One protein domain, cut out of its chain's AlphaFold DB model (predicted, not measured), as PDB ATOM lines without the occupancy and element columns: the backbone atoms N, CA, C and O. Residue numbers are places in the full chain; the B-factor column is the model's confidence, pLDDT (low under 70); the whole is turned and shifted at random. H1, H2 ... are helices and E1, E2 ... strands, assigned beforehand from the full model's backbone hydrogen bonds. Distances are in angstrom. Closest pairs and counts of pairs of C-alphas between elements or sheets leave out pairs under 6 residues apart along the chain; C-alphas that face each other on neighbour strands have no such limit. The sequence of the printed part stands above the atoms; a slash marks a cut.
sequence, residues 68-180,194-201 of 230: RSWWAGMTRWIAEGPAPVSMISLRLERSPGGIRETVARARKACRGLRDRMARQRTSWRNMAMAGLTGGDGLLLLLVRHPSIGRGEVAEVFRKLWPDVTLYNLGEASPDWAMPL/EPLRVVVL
ATOM      1  N   ARG A  68     148.100 205.505 107.555       91.81
ATOM      2  CA  ARG A  68     147.795 204.592 106.444       91.81
ATOM      3  C   ARG A  68     148.658 204.848 105.216       91.81
ATOM      4  O   ARG A  68     149.183 203.901 104.645       91.81
ATOM      5  N   SER A  69     148.816 206.110 104.815       91.19
ATOM      6  CA  SER A  69     149.664 206.467 103.673       91.19
ATOM      7  C   SER A  69     151.115 206.047 103.898       91.19
ATOM      8  O   SER A  69     151.760 205.549 102.980       91.19
ATOM      9  N   TRP A  70     151.623 206.226 105.117       90.94
ATOM     10  CA  TRP A  70     152.968 205.800 105.485       90.94
ATOM     11  C   TRP A  70     153.106 204.284 105.484       90.94
ATOM     12  O   TRP A  70     154.040 203.773 104.874       90.94
ATOM     13  N   TRP A  71     152.169 203.568 106.104       91.75
ATOM     14  CA  TRP A  71     152.174 202.108 106.123       91.75
ATOM     15  C   TRP A  71     152.108 201.508 104.713       91.75
ATOM     16  O   TRP A  71     152.887 200.615 104.381       91.75
ATOM     17  N   ALA A  72     151.247 202.051 103.849       90.62
ATOM     18  CA  ALA A  72     151.170 201.654 102.445       90.62
ATOM     19  C   ALA A  72     152.494 201.915 101.707       90.62
ATOM     20  O   ALA A  72     152.956 201.061 100.953       90.62
ATOM     21  N   GLY A  73     153.134 203.061 101.963       89.94
ATOM     22  CA  GLY A  73     154.453 203.381 101.418       89.94
ATOM     23  C   GLY A  73     155.545 202.412 101.881       89.94
ATOM     24  O   GLY A  73     156.332 201.957 101.060       89.94
ATOM     25  N   MET A  74     155.570 202.046 103.166       90.00
ATOM     26  CA  MET A  74     156.522 201.066 103.710       90.00
ATOM     27  C   MET A  74     156.295 199.672 103.128       90.00
ATOM     28  O   MET A  74     157.252 199.012 102.738       90.00
ATOM     29  N   THR A  75     155.033 199.251 103.025       87.38
ATOM     30  CA  THR A  75     154.661 197.959 102.435       87.38
ATOM     31  C   THR A  75     155.107 197.893 100.976       87.38
ATOM     32  O   THR A  75     155.724 196.915 100.571       87.38
ATOM     33  N   ARG A  76     154.878 198.963 100.202       86.12
ATOM     34  CA  ARG A  76     155.327 199.057  98.808       86.12
ATOM     35  C   ARG A  76     156.853 199.045  98.686       86.12
ATOM     36  O   ARG A  76     157.379 198.236  97.935       86.12
ATOM     37  N   TRP A  77     157.553 199.875  99.463       83.69
ATOM     38  CA  TRP A  77     159.025 199.936  99.487       83.69
ATOM     39  C   TRP A  77     159.670 198.561  99.710       83.69
ATOM     40  O   TRP A  77     160.748 198.257  99.195       83.69
ATOM     41  N   ILE A  78     159.004 197.727 100.498       78.19
ATOM     42  CA  ILE A  78     159.480 196.401 100.854       78.19
ATOM     43  C   ILE A  78     159.070 195.347  99.821       78.19
ATOM     44  O   ILE A  78     159.872 194.464  99.534       78.19
ATOM     45  N   ALA A  79     157.882 195.475  99.225       70.88
ATOM     46  CA  ALA A  79     157.375 194.581  98.183       70.88
ATOM     47  C   ALA A  79     158.046 194.772  96.808       70.88
ATOM     48  O   ALA A  79     158.042 193.854  95.998       70.88
ATOM     49  N   GLU A  80     158.643 195.934  96.529       74.06
ATOM     50  CA  GLU A  80     159.295 196.244  95.243       74.06
ATOM     51  C   GLU A  80     160.595 195.450  94.967       74.06
ATOM     52  O   GLU A  80     161.248 195.678  93.952       74.06
ATOM     53  N   GLY A  81     161.009 194.515  95.832       66.81
ATOM     54  CA  GLY A  81     162.206 193.700  95.604       66.81
ATOM     55  C   GLY A  81     162.012 192.219  95.929       66.81
ATOM     56  O   GLY A  81     161.227 191.894  96.812       66.81
ATOM     57  N   PRO A  82     162.795 191.314  95.310       71.50
ATOM     58  CA  PRO A  82     162.700 189.862  95.525       71.50
ATOM     59  C   PRO A  82     163.223 189.405  96.901       71.50
ATOM     60  O   PRO A  82     163.414 188.217  97.140       71.50
ATOM     61  N   ALA A  83     163.529 190.342  97.801       75.31
ATOM     62  CA  ALA A  83     164.112 190.020  99.094       75.31
ATOM     63  C   ALA A  83     163.037 189.446 100.031       75.31
ATOM     64  O   ALA A  83     161.916 189.951 100.026       75.31
ATOM     65  N   PRO A  84     163.369 188.473 100.896       83.81
ATOM     66  CA  PRO A  84     162.462 188.027 101.932       83.81
ATOM     67  C   PRO A  84     162.147 189.174 102.894       83.81
ATOM     68  O   PRO A  84     162.989 190.037 103.194       83.81
ATOM     69  N   VAL A  85     160.912 189.148 103.383       89.25
ATOM     70  CA  VAL A  85     160.339 190.163 104.256       89.25
ATOM     71  C   VAL A  85     159.686 189.475 105.436       89.25
ATOM     72  O   VAL A  85     158.854 188.587 105.256       89.25
ATOM     73  N   SER A  86     160.012 189.936 106.636       91.75
ATOM     74  CA  SER A  86     159.317 189.550 107.858       91.75
ATOM     75  C   SER A  86     158.560 190.736 108.422       91.75
ATOM     76  O   SER A  86     159.056 191.862 108.413       91.75
ATOM     77  N   MET A  87     157.374 190.473 108.957       94.00
ATOM     78  CA  MET A  87     156.656 191.434 109.780       94.00
ATOM     79  C   MET A  87     156.782 191.030 111.243       94.00
ATOM     80  O   MET A  87     156.650 189.858 111.590       94.00
ATOM     81  N   ILE A  88     157.074 192.010 112.085       94.62
ATOM     82  CA  ILE A  88     157.421 191.827 113.485       94.62
ATOM     83  C   ILE A  88     156.606 192.810 114.323       94.62
ATOM     84  O   ILE A  88     156.581 193.998 114.004       94.62
ATOM     85  N   SER A  89     155.972 192.346 115.400       94.25
ATOM     86  CA  SER A  89     155.409 193.232 116.422       94.25
ATOM     87  C   SER A  89     156.323 193.290 117.643       94.25
ATOM     88  O   SER A  89     156.836 192.275 118.112       94.25
ATOM     89  N   LEU A  90     156.554 194.505 118.133       93.81
ATOM     90  CA  LEU A  90     157.389 194.787 119.293       93.81
ATOM     91  C   LEU A  90     156.579 195.605 120.287       93.81
ATOM     92  O   LEU A  90     156.085 196.680 119.942       93.81
ATOM     93  N   ARG A  91     156.480 195.137 121.530       91.81
ATOM     94  CA  ARG A  91     155.942 195.955 122.614       91.81
ATOM     95  C   ARG A  91     157.029 196.908 123.094       91.81
ATOM     96  O   ARG A  91     158.108 196.482 123.496       91.81
ATOM     97  N   LEU A  92     156.765 198.205 123.003       90.88
ATOM     98  CA  LEU A  92     157.690 199.236 123.441       90.88
ATOM     99  C   LEU A  92     157.413 199.593 124.900       90.88
ATOM    100  O   LEU A  92     156.303 199.984 125.265       90.88
ATOM    101  N   GLU A  93     158.453 199.513 125.722       89.75
ATOM    102  CA  GLU A  93     158.423 200.058 127.073       89.75
ATOM    103  C   GLU A  93     158.265 201.576 127.018       89.75
ATOM    104  O   GLU A  93     158.994 202.276 126.306       89.75
ATOM    105  N   ARG A  94     157.306 202.097 127.784       86.56
ATOM    106  CA  ARG A  94     157.059 203.535 127.853       86.56
ATOM    107  C   ARG A  94     158.229 204.237 128.528       86.56
ATOM    108  O   ARG A  94     158.534 203.969 129.685       86.56
ATOM    109  N   SER A  95     158.852 205.168 127.807       87.56
ATOM    110  CA  SER A  95     159.834 206.082 128.394       87.56
ATOM    111  C   SER A  95     159.130 207.202 129.171       87.56
ATOM    112  O   SER A  95     158.043 207.622 128.759       87.56
ATOM    113  N   PRO A  96     159.760 207.757 130.223       85.00
ATOM    114  CA  PRO A  96     159.255 208.939 130.922       85.00
ATOM    115  C   PRO A  96     159.013 210.139 129.996       85.00
ATOM    116  O   PRO A  96     158.035 210.855 130.175       85.00
ATOM    117  N   GLY A  97     159.833 210.333 128.953       84.00
ATOM    118  CA  GLY A  97     159.621 211.378 127.943       84.00
ATOM    119  C   GLY A  97     158.617 211.025 126.842       84.00
ATOM    120  O   GLY A  97     158.722 211.547 125.731       84.00
ATOM    121  N   GLY A  98     157.666 210.131 127.125       89.50
ATOM    122  CA  GLY A  98     156.490 209.916 126.287       89.50
ATOM    123  C   GLY A  98     156.719 209.065 125.037       89.50
ATOM    124  O   GLY A  98     157.715 208.339 124.900       89.50
ATOM    125  N   ILE A  99     155.756 209.103 124.111       89.56
ATOM    126  CA  ILE A  99     155.775 208.283 122.891       89.56
ATOM    127  C   ILE A  99     156.931 208.675 121.966       89.56
ATOM    128  O   ILE A  99     157.551 207.802 121.357       89.56
ATOM    129  N   ARG A 100     157.299 209.961 121.899       89.69
ATOM    130  CA  ARG A 100     158.411 210.436 121.063       89.69
ATOM    131  C   ARG A 100     159.728 209.796 121.472       89.69
ATOM    132  O   ARG A 100     160.475 209.313 120.618       89.69
ATOM    133  N   GLU A 101     160.033 209.821 122.764       91.56
ATOM    134  CA  GLU A 101     161.267 209.236 123.278       91.56
ATOM    135  C   GLU A 101     161.239 207.711 123.162       91.56
ATOM    136  O   GLU A 101     162.220 207.110 122.724       91.56
ATOM    137  N   THR A 102     160.088 207.099 123.446       92.50
ATOM    138  CA  THR A 102     159.858 205.658 123.272       92.50
ATOM    139  C   THR A 102     160.194 205.211 121.841       92.50
ATOM    140  O   THR A 102     161.002 204.300 121.638       92.50
ATOM    141  N   VAL A 103     159.686 205.913 120.820       93.00
ATOM    142  CA  VAL A 103     159.988 205.606 119.411       93.00
ATOM    143  C   VAL A 103     161.437 205.937 119.047       93.00
ATOM    144  O   VAL A 103     162.065 205.203 118.279       93.00
ATOM    145  N   ALA A 104     162.013 207.010 119.592       92.81
ATOM    146  CA  ALA A 104     163.419 207.343 119.366       92.81
ATOM    147  C   ALA A 104     164.360 206.253 119.911       92.81
ATOM    148  O   ALA A 104     165.305 205.857 119.220       92.81
ATOM    149  N   ARG A 105     164.069 205.717 121.103       94.69
ATOM    150  CA  ARG A 105     164.775 204.574 121.700       94.69
ATOM    151  C   ARG A 105     164.607 203.321 120.852       94.69
ATOM    152  O   ARG A 105     165.615 202.702 120.517       94.69
ATOM    153  N   ALA A 106     163.386 203.002 120.418       94.38
ATOM    154  CA  ALA A 106     163.128 201.871 119.524       94.38
ATOM    155  C   ALA A 106     163.924 201.986 118.212       94.38
ATOM    156  O   ALA A 106     164.583 201.038 117.786       94.38
ATOM    157  N   ARG A 107     163.956 203.180 117.604       95.88
ATOM    158  CA  ARG A 107     164.749 203.458 116.397       95.88
ATOM    159  C   ARG A 107     166.246 203.268 116.641       95.88
ATOM    160  O   ARG A 107     166.925 202.672 115.803       95.88
ATOM    161  N   LYS A 108     166.768 203.764 117.769       96.44
ATOM    162  CA  LYS A 108     168.174 203.583 118.170       96.44
ATOM    163  C   LYS A 108     168.499 202.102 118.379       96.44
ATOM    164  O   LYS A 108     169.526 201.651 117.883       96.44
ATOM    165  N   ALA A 109     167.621 201.357 119.045       96.12
ATOM    166  CA  ALA A 109     167.767 199.925 119.284       96.12
ATOM    167  C   ALA A 109     167.769 199.125 117.973       96.12
ATOM    168  O   ALA A 109     168.699 198.360 117.736       96.12
ATOM    169  N   CYS A 110     166.824 199.387 117.062       96.44
ATOM    170  CA  CYS A 110     166.792 198.770 115.731       96.44
ATOM    171  C   CYS A 110     168.080 199.059 114.942       96.44
ATOM    172  O   CYS A 110     168.695 198.155 114.381       96.44
ATOM    173  N   ARG A 111     168.538 200.319 114.925       96.50
ATOM    174  CA  ARG A 111     169.803 200.689 114.270       96.50
ATOM    175  C   ARG A 111     170.995 199.961 114.893       96.50
ATOM    176  O   ARG A 111     171.806 199.403 114.164       96.50
ATOM    177  N   GLY A 112     171.077 199.946 116.222       96.69
ATOM    178  CA  GLY A 112     172.137 199.266 116.962       96.69
ATOM    179  C   GLY A 112     172.159 197.760 116.707       96.69
ATOM    180  O   GLY A 112     173.240 197.196 116.564       96.69
ATOM    181  N   LEU A 113     170.987 197.127 116.589       96.25
ATOM    182  CA  LEU A 113     170.846 195.723 116.212       96.25
ATOM    183  C   LEU A 113     171.420 195.475 114.816       96.25
ATOM    184  O   LEU A 113     172.334 194.666 114.675       96.25
ATOM    185  N   ARG A 114     170.954 196.225 113.805       95.38
ATOM    186  CA  ARG A 114     171.481 196.144 112.431       95.38
ATOM    187  C   ARG A 114     172.995 196.305 112.414       95.38
ATOM    188  O   ARG A 114     173.685 195.475 111.840       95.38
ATOM    189  N   ASP A 115     173.507 197.359 113.044       95.19
ATOM    190  CA  ASP A 115     174.929 197.697 112.991       95.19
ATOM    191  C   ASP A 115     175.800 196.664 113.699       95.19
ATOM    192  O   ASP A 115     176.863 196.306 113.195       95.19
ATOM    193  N   ARG A 116     175.349 196.150 114.847       96.00
ATOM    194  CA  ARG A 116     176.051 195.091 115.575       96.00
ATOM    195  C   ARG A 116     176.092 193.804 114.760       96.00
ATOM    196  O   ARG A 116     177.165 193.232 114.601       96.00
ATOM    197  N   MET A 117     174.955 193.388 114.207       96.00
ATOM    198  CA  MET A 117     174.881 192.164 113.412       96.00
ATOM    199  C   MET A 117     175.669 192.281 112.107       96.00
ATOM    200  O   MET A 117     176.404 191.364 111.768       96.00
ATOM    201  N   ALA A 118     175.612 193.425 111.420       93.56
ATOM    202  CA  ALA A 118     176.363 193.671 110.188       93.56
ATOM    203  C   ALA A 118     177.892 193.680 110.383       93.56
ATOM    204  O   ALA A 118     178.632 193.376 109.443       93.56
ATOM    205  N   ARG A 119     178.376 194.013 111.592       94.44
ATOM    206  CA  ARG A 119     179.797 193.872 111.967       94.44
ATOM    207  C   ARG A 119     180.198 192.417 112.190       94.44
ATOM    208  O   ARG A 119     181.326 192.059 111.885       94.44
ATOM    209  N   GLN A 120     179.292 191.600 112.725       94.44
ATOM    210  CA  GLN A 120     179.549 190.187 113.013       94.44
ATOM    211  C   GLN A 120     179.372 189.295 111.779       94.44
ATOM    212  O   GLN A 120     180.087 188.311 111.619       94.44
ATOM    213  N   ARG A 121     178.396 189.612 110.921       93.75
ATOM    214  CA  ARG A 121     177.963 188.791 109.785       93.75
ATOM    215  C   ARG A 121     177.648 189.685 108.589       93.75
ATOM    216  O   ARG A 121     176.766 190.541 108.644       93.75
ATOM    217  N   THR A 122     178.335 189.463 107.473       90.19
ATOM    218  CA  THR A 122     178.183 190.275 106.251       90.19
ATOM    219  C   THR A 122     176.781 190.189 105.641       90.19
ATOM    220  O   THR A 122     176.307 191.183 105.090       90.19
ATOM    221  N   SER A 123     176.080 189.062 105.812       91.12
ATOM    222  CA  SER A 123     174.688 188.862 105.369       91.12
ATOM    223  C   SER A 123     173.698 189.879 105.959       91.12
ATOM    224  O   SER A 123     172.660 190.149 105.356       91.12
ATOM    225  N   TRP A 124     174.037 190.511 107.089       93.38
ATOM    226  CA  TRP A 124     173.199 191.500 107.772       93.38
ATOM    227  C   TRP A 124     173.347 192.937 107.264       93.38
ATOM    228  O   TRP A 124     172.536 193.796 107.617       93.38
ATOM    229  N   ARG A 125     174.322 193.223 106.391       91.06
ATOM    230  CA  ARG A 125     174.562 194.582 105.863       91.06
ATOM    231  C   ARG A 125     173.388 195.130 105.053       91.06
ATOM    232  O   ARG A 125     173.062 196.311 105.153       91.06
ATOM    233  N   ASN A 126     172.717 194.253 104.313       90.06
ATOM    234  CA  ASN A 126     171.583 194.604 103.459       90.06
ATOM    235  C   ASN A 126     170.237 194.588 104.200       90.06
ATOM    236  O   ASN A 126     169.190 194.762 103.573       90.06
ATOM    237  N   MET A 127     170.242 194.371 105.520       92.50
ATOM    238  CA  MET A 127     169.023 194.408 106.315       92.50
ATOM    239  C   MET A 127     168.525 195.846 106.465       92.50
ATOM    240  O   MET A 127     169.265 196.736 106.889       92.50
ATOM    241  N   ALA A 128     167.243 196.054 106.181       93.88
ATOM    242  CA  ALA A 128     166.565 197.326 106.375       93.88
ATOM    243  C   ALA A 128     165.241 197.113 107.120       93.88
ATOM    244  O   ALA A 128     164.644 196.041 107.060       93.88
ATOM    245  N   MET A 129     164.788 198.133 107.838       95.44
ATOM    246  CA  MET A 129     163.592 198.081 108.671       95.44
ATOM    247  C   MET A 129     162.762 199.347 108.485       95.44
ATOM    248  O   MET A 129     163.304 200.455 108.488       95.44
ATOM    249  N   ALA A 130     161.446 199.203 108.386       95.31
ATOM    250  CA  ALA A 130     160.523 200.323 108.498       95.31
ATOM    251  C   ALA A 130     159.284 199.914 109.280       95.31
ATOM    252  O   ALA A 130     158.775 198.815 109.117       95.31
ATOM    253  N   GLY A 131     158.800 200.799 110.139       94.75
ATOM    254  CA  GLY A 131     157.676 200.500 111.004       94.75
ATOM    255  C   GLY A 131     156.984 201.740 111.526       94.75
ATOM    256  O   GLY A 131     157.469 202.872 111.389       94.75
ATOM    257  N   LEU A 132     155.838 201.499 112.143       94.88
ATOM    258  CA  LEU A 132     154.979 202.522 112.709       94.88
ATOM    259  C   LEU A 132     154.490 202.063 114.082       94.88
ATOM    260  O   LEU A 132     154.075 200.915 114.235       94.88
ATOM    261  N   THR A 133     154.540 202.958 115.066       92.25
ATOM    262  CA  THR A 133     153.914 202.702 116.366       92.25
ATOM    263  C   THR A 133     152.439 203.093 116.344       92.25
ATOM    264  O   THR A 133     152.074 204.157 115.828       92.25
ATOM    265  N   GLY A 134     151.611 202.228 116.929       83.75
ATOM    266  CA  GLY A 134     150.275 202.561 117.412       83.75
ATOM    267  C   GLY A 134     150.347 203.188 118.806       83.75
ATOM    268  O   GLY A 134     151.436 203.415 119.346       83.75
ATOM    269  N   GLY A 135     149.192 203.507 119.388       70.88
ATOM    270  CA  GLY A 135     149.151 204.170 120.691       70.88
ATOM    271  C   GLY A 135     149.148 203.252 121.918       70.88
ATOM    272  O   GLY A 135     149.383 203.709 123.034       70.88
ATOM    273  N   ASP A 136     148.961 201.952 121.755       77.38
ATOM    274  CA  ASP A 136     149.150 200.960 122.822       77.38
ATOM    275  C   ASP A 136     150.637 200.714 123.158       77.38
ATOM    276  O   ASP A 136     150.963 199.992 124.099       77.38
ATOM    277  N   GLY A 137     151.553 201.370 122.436       82.62
ATOM    278  CA  GLY A 137     152.988 201.124 122.535       82.62
ATOM    279  C   GLY A 137     153.439 199.926 121.704       82.62
ATOM    280  O   GLY A 137     154.577 199.495 121.854       82.62
ATOM    281  N   LEU A 138     152.588 199.388 120.826       91.06
ATOM    282  CA  LEU A 138     152.989 198.373 119.866       91.06
ATOM    283  C   LEU A 138     153.614 199.029 118.630       91.06
ATOM    284  O   LEU A 138     153.013 199.870 117.956       91.06
ATOM    285  N   LEU A 139     154.830 198.604 118.306       94.00
ATOM    286  CA  LEU A 139     155.509 198.912 117.057       94.00
ATOM    287  C   LEU A 139     155.348 197.737 116.099       94.00
ATOM    288  O   LEU A 139     155.853 196.648 116.365       94.00
ATOM    289  N   LEU A 140     154.710 197.983 114.957       95.06
ATOM    290  CA  LEU A 140     154.712 197.040 113.847       95.06
ATOM    291  C   LEU A 140     155.860 197.395 112.900       95.06
ATOM    292  O   LEU A 140     155.915 198.501 112.355       95.06
ATOM    293  N   LEU A 141     156.791 196.462 112.734       95.44
ATOM    294  CA  LEU A 141     158.035 196.621 111.999       95.44
ATOM    295  C   LEU A 141     158.080 195.635 110.833       95.44
ATOM    296  O   LEU A 141     157.971 194.426 111.009       95.44
ATOM    297  N   LEU A 142     158.291 196.152 109.635       94.44
ATOM    298  CA  LEU A 142     158.627 195.372 108.460       94.44
ATOM    299  C   LEU A 142     160.151 195.322 108.331       94.44
ATOM    300  O   LEU A 142     160.820 196.359 108.350       94.44
ATOM    301  N   VAL A 143     160.694 194.118 108.196       94.25
ATOM    302  CA  VAL A 143     162.129 193.847 108.104       94.25
ATOM    303  C   VAL A 143     162.407 193.215 106.752       94.25
ATOM    304  O   VAL A 143     161.917 192.129 106.458       94.25
ATOM    305  N   ARG A 144     163.208 193.885 105.926       92.94
ATOM    306  CA  ARG A 144     163.715 193.357 104.658       92.94
ATOM    307  C   ARG A 144     165.079 192.727 104.904       92.94
ATOM    308  O   ARG A 144     165.976 193.408 105.400       92.94
ATOM    309  N   HIS A 145     165.240 191.455 104.554       92.25
ATOM    310  CA  HIS A 145     166.426 190.671 104.911       92.25
ATOM    311  C   HIS A 145     166.845 189.695 103.784       92.25
ATOM    312  O   HIS A 145     166.648 188.487 103.898       92.25
ATOM    313  N   PRO A 146     167.446 190.195 102.682       89.38
ATOM    314  CA  PRO A 146     167.723 189.426 101.453       89.38
ATOM    315  C   PRO A 146     168.535 188.140 101.641       89.38
ATOM    316  O   PRO A 146     168.364 187.203 100.873       89.38
ATOM    317  N   SER A 147     169.417 188.097 102.638       89.25
ATOM    318  CA  SER A 147     170.409 187.025 102.803       89.25
ATOM    319  C   SER A 147     170.338 186.357 104.178       89.25
ATOM    320  O   SER A 147     171.307 185.740 104.606       89.25
ATOM    321  N   ILE A 148     169.226 186.531 104.898       91.94
ATOM    322  CA  ILE A 148     169.039 186.014 106.258       91.94
ATOM    323  C   ILE A 148     167.743 185.207 106.295       91.94
ATOM    324  O   ILE A 148     166.700 185.674 105.827       91.94
ATOM    325  N   GLY A 149     167.797 184.013 106.885       92.19
ATOM    326  CA  GLY A 149     166.608 183.202 107.123       92.19
ATOM    327  C   GLY A 149     165.676 183.850 108.151       92.19
ATOM    328  O   GLY A 149     166.122 184.438 109.135       92.19
ATOM    329  N   ARG A 150     164.359 183.703 107.971       91.69
ATOM    330  CA  ARG A 150     163.353 184.268 108.892       91.69
ATOM    331  C   ARG A 150     163.535 183.806 110.345       91.69
ATOM    332  O   ARG A 150     163.333 184.599 111.260       91.69
ATOM    333  N   GLY A 151     163.940 182.551 110.558       92.38
ATOM    334  CA  GLY A 151     164.219 182.011 111.893       92.38
ATOM    335  C   GLY A 151     165.374 182.727 112.600       92.38
ATOM    336  O   GLY A 151     165.253 183.060 113.776       92.38
ATOM    337  N   GLU A 152     166.442 183.054 111.869       94.75
ATOM    338  CA  GLU A 152     167.585 183.800 112.408       94.75
ATOM    339  C   GLU A 152     167.187 185.242 112.763       94.75
ATOM    340  O   GLU A 152     167.544 185.739 113.832       94.75
ATOM    341  N   VAL A 153     166.382 185.901 111.915       94.00
ATOM    342  CA  VAL A 153     165.811 187.222 112.234       94.00
ATOM    343  C   VAL A 153     165.005 187.144 113.531       94.00
ATOM    344  O   VAL A 153     165.220 187.951 114.433       94.00
ATOM    345  N   ALA A 154     164.122 186.150 113.663       93.19
ATOM    346  CA  ALA A 154     163.313 185.963 114.863       93.19
ATOM    347  C   ALA A 154     164.167 185.786 116.125       93.19
ATOM    348  O   ALA A 154     163.921 186.441 117.134       93.19
ATOM    349  N   GLU A 155     165.181 184.924 116.066       94.88
ATOM    350  CA  GLU A 155     166.073 184.640 117.192       94.88
ATOM    351  C   GLU A 155     166.816 185.898 117.660       94.88
ATOM    352  O   GLU A 155     166.876 186.195 118.855       94.88
ATOM    353  N   VAL A 156     167.354 186.672 116.718       95.75
ATOM    354  CA  VAL A 156     168.106 187.893 117.023       95.75
ATOM    355  C   VAL A 156     167.205 188.980 117.605       95.75
ATOM    356  O   VAL A 156     167.606 189.653 118.553       95.75
ATOM    357  N   PHE A 157     165.981 189.136 117.090       95.62
ATOM    358  CA  PHE A 157     165.018 190.067 117.675       95.62
ATOM    359  C   PHE A 157     164.573 189.626 119.075       95.62
ATOM    360  O   PHE A 157     164.533 190.473 119.962       95.62
ATOM    361  N   ARG A 158     164.334 188.325 119.313       95.50
ATOM    362  CA  ARG A 158     163.944 187.788 120.637       95.50
ATOM    363  C   ARG A 158     164.973 188.064 121.727       95.50
ATOM    364  O   ARG A 158     164.598 188.323 122.863       95.50
ATOM    365  N   LYS A 159     166.265 188.062 121.385       94.44
ATOM    366  CA  LYS A 159     167.346 188.405 122.329       94.44
ATOM    367  C   LYS A 159     167.245 189.836 122.864       94.44
ATOM    368  O   LYS A 159     167.743 190.103 123.951       94.44
ATOM    369  N   LEU A 160     166.652 190.753 122.096       92.44
ATOM    370  CA  LEU A 160     166.490 192.158 122.481       92.44
ATOM    371  C   LEU A 160     165.061 192.488 122.938       92.44
ATOM    372  O   LEU A 160     164.880 193.361 123.779       92.44
ATOM    373  N   TRP A 161     164.069 191.784 122.398       94.12
ATOM    374  CA  TRP A 161     162.652 191.913 122.727       94.12
ATOM    375  C   TRP A 161     162.045 190.515 122.893       94.12
ATOM    376  O   TRP A 161     161.613 189.933 121.896       94.12
ATOM    377  N   PRO A 162     162.009 189.962 124.119       90.94
ATOM    378  CA  PRO A 162     161.537 188.595 124.364       90.94
ATOM    379  C   PRO A 162     160.113 188.331 123.854       90.94
ATOM    380  O   PRO A 162     159.856 187.273 123.283       90.94
ATOM    381  N   ASP A 163     159.233 189.330 123.954       89.88
ATOM    382  CA  ASP A 163     157.812 189.243 123.575       89.88
ATOM    383  C   ASP A 163     157.546 189.497 122.079       89.88
ATOM    384  O   ASP A 163     156.433 189.836 121.667       89.88
ATOM    385  N   VAL A 164     158.576 189.400 121.237       93.06
ATOM    386  CA  VAL A 164     158.441 189.655 119.804       93.06
ATOM    387  C   VAL A 164     157.582 188.592 119.117       93.06
ATOM    388  O   VAL A 164     157.859 187.392 119.188       93.06
ATOM    389  N   THR A 165     156.573 189.039 118.368       91.38
ATOM    390  CA  THR A 165     155.750 188.150 117.536       91.38
ATOM    391  C   THR A 165     156.088 188.347 116.062       91.38
ATOM    392  O   THR A 165     156.236 189.478 115.596       91.38
ATOM    393  N   LEU A 166     156.227 187.246 115.320       90.62
ATOM    394  CA  LEU A 166     156.445 187.270 113.875       90.62
ATOM    395  C   LEU A 166     155.161 186.915 113.136       90.62
ATOM    396  O   LEU A 166     154.503 185.937 113.468       90.62
ATOM    397  N   TYR A 167     154.906 187.643 112.059       87.75
ATOM    398  CA  TYR A 167     153.749 187.475 111.186       87.75
ATOM    399  C   TYR A 167     154.204 187.275 109.744       87.75
ATOM    400  O   TYR A 167     155.284 187.744 109.352       87.75
ATOM    401  N   ASN A 168     153.393 186.587 108.944       83.31
ATOM    402  CA  ASN A 168     153.508 186.679 107.493       83.31
ATOM    403  C   ASN A 168     153.048 188.065 107.038       83.31
ATOM    404  O   ASN A 168     152.215 188.712 107.677       83.31
ATOM    405  N   LEU A 169     153.603 188.542 105.925       83.06
ATOM    406  CA  LEU A 169     153.230 189.839 105.375       83.06
ATOM    407  C   LEU A 169     151.716 189.881 105.103       83.06
ATOM    408  O   LEU A 169     151.184 189.012 104.422       83.06
ATOM    409  N   GLY A 170     151.038 190.901 105.632       81.88
ATOM    410  CA  GLY A 170     149.592 191.086 105.467       81.88
ATOM    411  C   GLY A 170     148.717 190.510 106.588       81.88
ATOM    412  O   GLY A 170     147.556 190.892 106.669       81.88
ATOM    413  N   GLU A 171     149.254 189.685 107.493       85.44
ATOM    414  CA  GLU A 171     148.479 189.123 108.620       85.44
ATOM    415  C   GLU A 171     148.195 190.128 109.746       85.44
ATOM    416  O   GLU A 171     147.337 189.895 110.592       85.44
ATOM    417  N   ALA A 172     148.905 191.254 109.767       85.44
ATOM    418  CA  ALA A 172     148.740 192.305 110.757       85.44
ATOM    419  C   ALA A 172     148.781 193.685 110.099       85.44
ATOM    420  O   ALA A 172     149.424 193.909 109.068       85.44
ATOM    421  N   SER A 173     148.108 194.634 110.739       85.31
ATOM    422  CA  SER A 173     148.148 196.049 110.387       85.31
ATOM    423  C   SER A 173     148.334 196.881 111.650       85.31
ATOM    424  O   SER A 173     147.870 196.446 112.706       85.31
ATOM    425  N   PRO A 174     148.967 198.063 111.569       85.12
ATOM    426  CA  PRO A 174     149.090 198.933 112.726       85.12
ATOM    427  C   PRO A 174     147.711 199.291 113.272       85.12
ATOM    428  O   PRO A 174     146.791 199.579 112.495       85.12
ATOM    429  N   ASP A 175     147.590 199.343 114.595       85.44
ATOM    430  CA  ASP A 175     146.452 200.018 115.191       85.44
ATOM    431  C   ASP A 175     146.550 201.523 114.894       85.44
ATOM    432  O   ASP A 175     147.602 202.161 115.001       85.44
ATOM    433  N   TRP A 176     145.430 202.085 114.453       86.69
ATOM    434  CA  TRP A 176     145.297 203.504 114.142       86.69
ATOM    435  C   TRP A 176     144.766 204.298 115.338       86.69
ATOM    436  O   TRP A 176     144.815 205.537 115.319       86.69
ATOM    437  N   ALA A 177     144.213 203.602 116.335       85.69
ATOM    438  CA  ALA A 177     143.787 204.191 117.584       85.69
ATOM    439  C   ALA A 177     145.002 204.613 118.413       85.69
ATOM    440  O   ALA A 177     146.114 204.091 118.293       85.69
ATOM    441  N   MET A 178     144.794 205.651 119.218       88.75
ATOM    442  CA  MET A 178     145.855 206.212 120.030       88.75
ATOM    443  C   MET A 178     145.296 206.815 121.314       88.75
ATOM    444  O   MET A 178     144.323 207.569 121.223       88.75
ATOM    445  N   PRO A 179     145.894 206.523 122.485       90.88
ATOM    446  CA  PRO A 179     145.499 207.132 123.741       90.88
ATOM    447  C   PRO A 179     145.587 208.650 123.679       90.88
ATOM    448  O   PRO A 179     146.514 209.203 123.083       90.88
ATOM    449  N   LEU A 180     144.664 209.314 124.374       91.81
ATOM    450  CA  LEU A 180     144.568 210.772 124.445       91.81
ATOM    451  C   LEU A 180     145.924 211.440 124.719       91.81
ATOM    452  O   LEU A 180     146.319 212.350 123.992       91.81
ATOM    453  N   GLU A 194     155.562 211.894 111.829       82.69
ATOM    454  CA  GLU A 194     156.973 211.485 111.745       82.69
ATOM    455  C   GLU A 194     157.528 210.921 113.072       82.69
ATOM    456  O   GLU A 194     158.268 209.933 113.018       82.69
ATOM    457  N   PRO A 195     157.162 211.454 114.261       82.62
ATOM    458  CA  PRO A 195     157.628 210.912 115.536       82.62
ATOM    459  C   PRO A 195     157.243 209.453 115.779       82.62
ATOM    460  O   PRO A 195     157.943 208.778 116.519       82.62
ATOM    461  N   LEU A 196     156.184 208.955 115.133       88.56
ATOM    462  CA  LEU A 196     155.685 207.584 115.288       88.56
ATOM    463  C   LEU A 196     156.434 206.568 114.415       88.56
ATOM    464  O   LEU A 196     156.191 205.364 114.491       88.56
ATOM    465  N   ARG A 197     157.314 207.050 113.535       91.44
ATOM    466  CA  ARG A 197     157.942 206.251 112.489       91.44
ATOM    467  C   ARG A 197     159.306 205.717 112.917       91.44
ATOM    468  O   ARG A 197     160.177 206.468 113.368       91.44
ATOM    469  N   VAL A 198     159.562 204.449 112.620       93.62
ATOM    470  CA  VAL A 198     160.902 203.853 112.633       93.62
ATOM    471  C   VAL A 198     161.323 203.594 111.190       93.62
ATOM    472  O   VAL A 198     160.609 202.933 110.452       93.62
ATOM    473  N   VAL A 199     162.470 204.135 110.770       94.31
ATOM    474  CA  VAL A 199     163.126 203.779 109.502       94.31
ATOM    475  C   VAL A 199     164.603 203.569 109.786       94.31
ATOM    476  O   VAL A 199     165.268 204.441 110.352       94.31
ATOM    477  N   VAL A 200     165.108 202.409 109.386       93.75
ATOM    478  CA  VAL A 200     166.517 202.038 109.425       93.75
ATOM    479  C   VAL A 200     166.861 201.469 108.055       93.75
ATOM    480  O   VAL A 200     166.379 200.408 107.679       93.75
ATOM    481  N   LEU A 201     167.666 202.193 107.283       91.88
ATOM    482  CA  LEU A 201     168.060 201.766 105.937       91.88
ATOM    483  C   LEU A 201     169.070 200.610 105.996       91.88
ATOM    484  O   LEU A 201     169.576 200.289 107.068       91.88
TER     485      LEU A 201
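AT A GLANCE: This is residues 68 to 180 and 194 to 201 of the 230 residues of an uncharacterized protein of Belnapia rosea (UniProt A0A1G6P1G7). A five-stranded antiparallel sheet is the middle layer of a three-layer slab: H2 and H3 cover one face, H1 covers the other, and the three helices run along the strands. The sheet, in the order E4, E1, E3, E2, E5, is twisted, its C-alphas lying up to 4.1 A off the best plane. The printed part has 121 residues with three named helices and five named strands, in the order H1, E1, H2, E2, E3, H3, E4, E5; the class is mixed, helices and strands. The whole is compact, with a radius of gyration of the C-alphas of 13.6 A, and elongated, spanning 42 by 27 by 22 A.

HOW THE PARTS SIT: E3, residues 138 to 144, and E1, residues 85 to 91, are antiparallel inner strands at 158 degrees, with N 88 and O 141 2.8 A apart. On the other side of E3, E2, residues 128 to 133, forms a hairpin with it; N 142 and O 130 are 2.8 A apart. The edge strands are E4, residues 165 to 167, antiparallel to E1 with N 89 and O 165 2.9 A apart, and E5, residues 197 to 200, antiparallel to E2 with N 131 and O 198 2.8 A apart. H2, residues 98 to 120, is over E2 at a height of 8.8 A over the sheet; its closest C-alpha pair with E5 is Arg 107 and Val 198, 5.4 A. H3, residues 150 to 160, is on the same face, over E1 at a height of 9.3 A; the closest C-alphas of the two are those of Ser 86 and Arg 150, 6.7 A. H2 and H3 are near each other, with 7 pairs of C-alphas within 10 A. H1, residues 68 to 79, is on the opposite face, over E3 and E2 at a height of 9.5 A; its closest C-alpha pair with E2 is Met 74 and Ala 130, 6.3 A. E1, H2, E2 and E3, H3, E4 are split strand-helix-strand units, each with another strand between its two same-way strands and a right-handed crossover. Every O i to N i+4 pair is within hydrogen-bond range in H1 and H2, and 6 of 7 are in H3.

IN THESE COORDINATES: E1 measures 19.7 A from first to last C-alpha, E3 19.3 A and E2 17.0 A. H2 measures 33.1 A, H1 16.1 A and H3 16.0 A. H1 begins at C-alpha 68 (147.795, 204.592, 106.444), and E5 ends at C-alpha 200 (166.517, 202.038, 109.425).

THE WHOLE: The farthest C-alphas, those of Thr 122 and Leu 180, are 43.4 A apart. Residues 168 to 180 hold no named element. Residues 181 to 193 are not printed, and C-alphas 180 and 194 are 17.8 A apart across this cut. Of the links printed whole, none is long. The mean pLDDT of the printed part is 90.1; residue 81 alone is under 70.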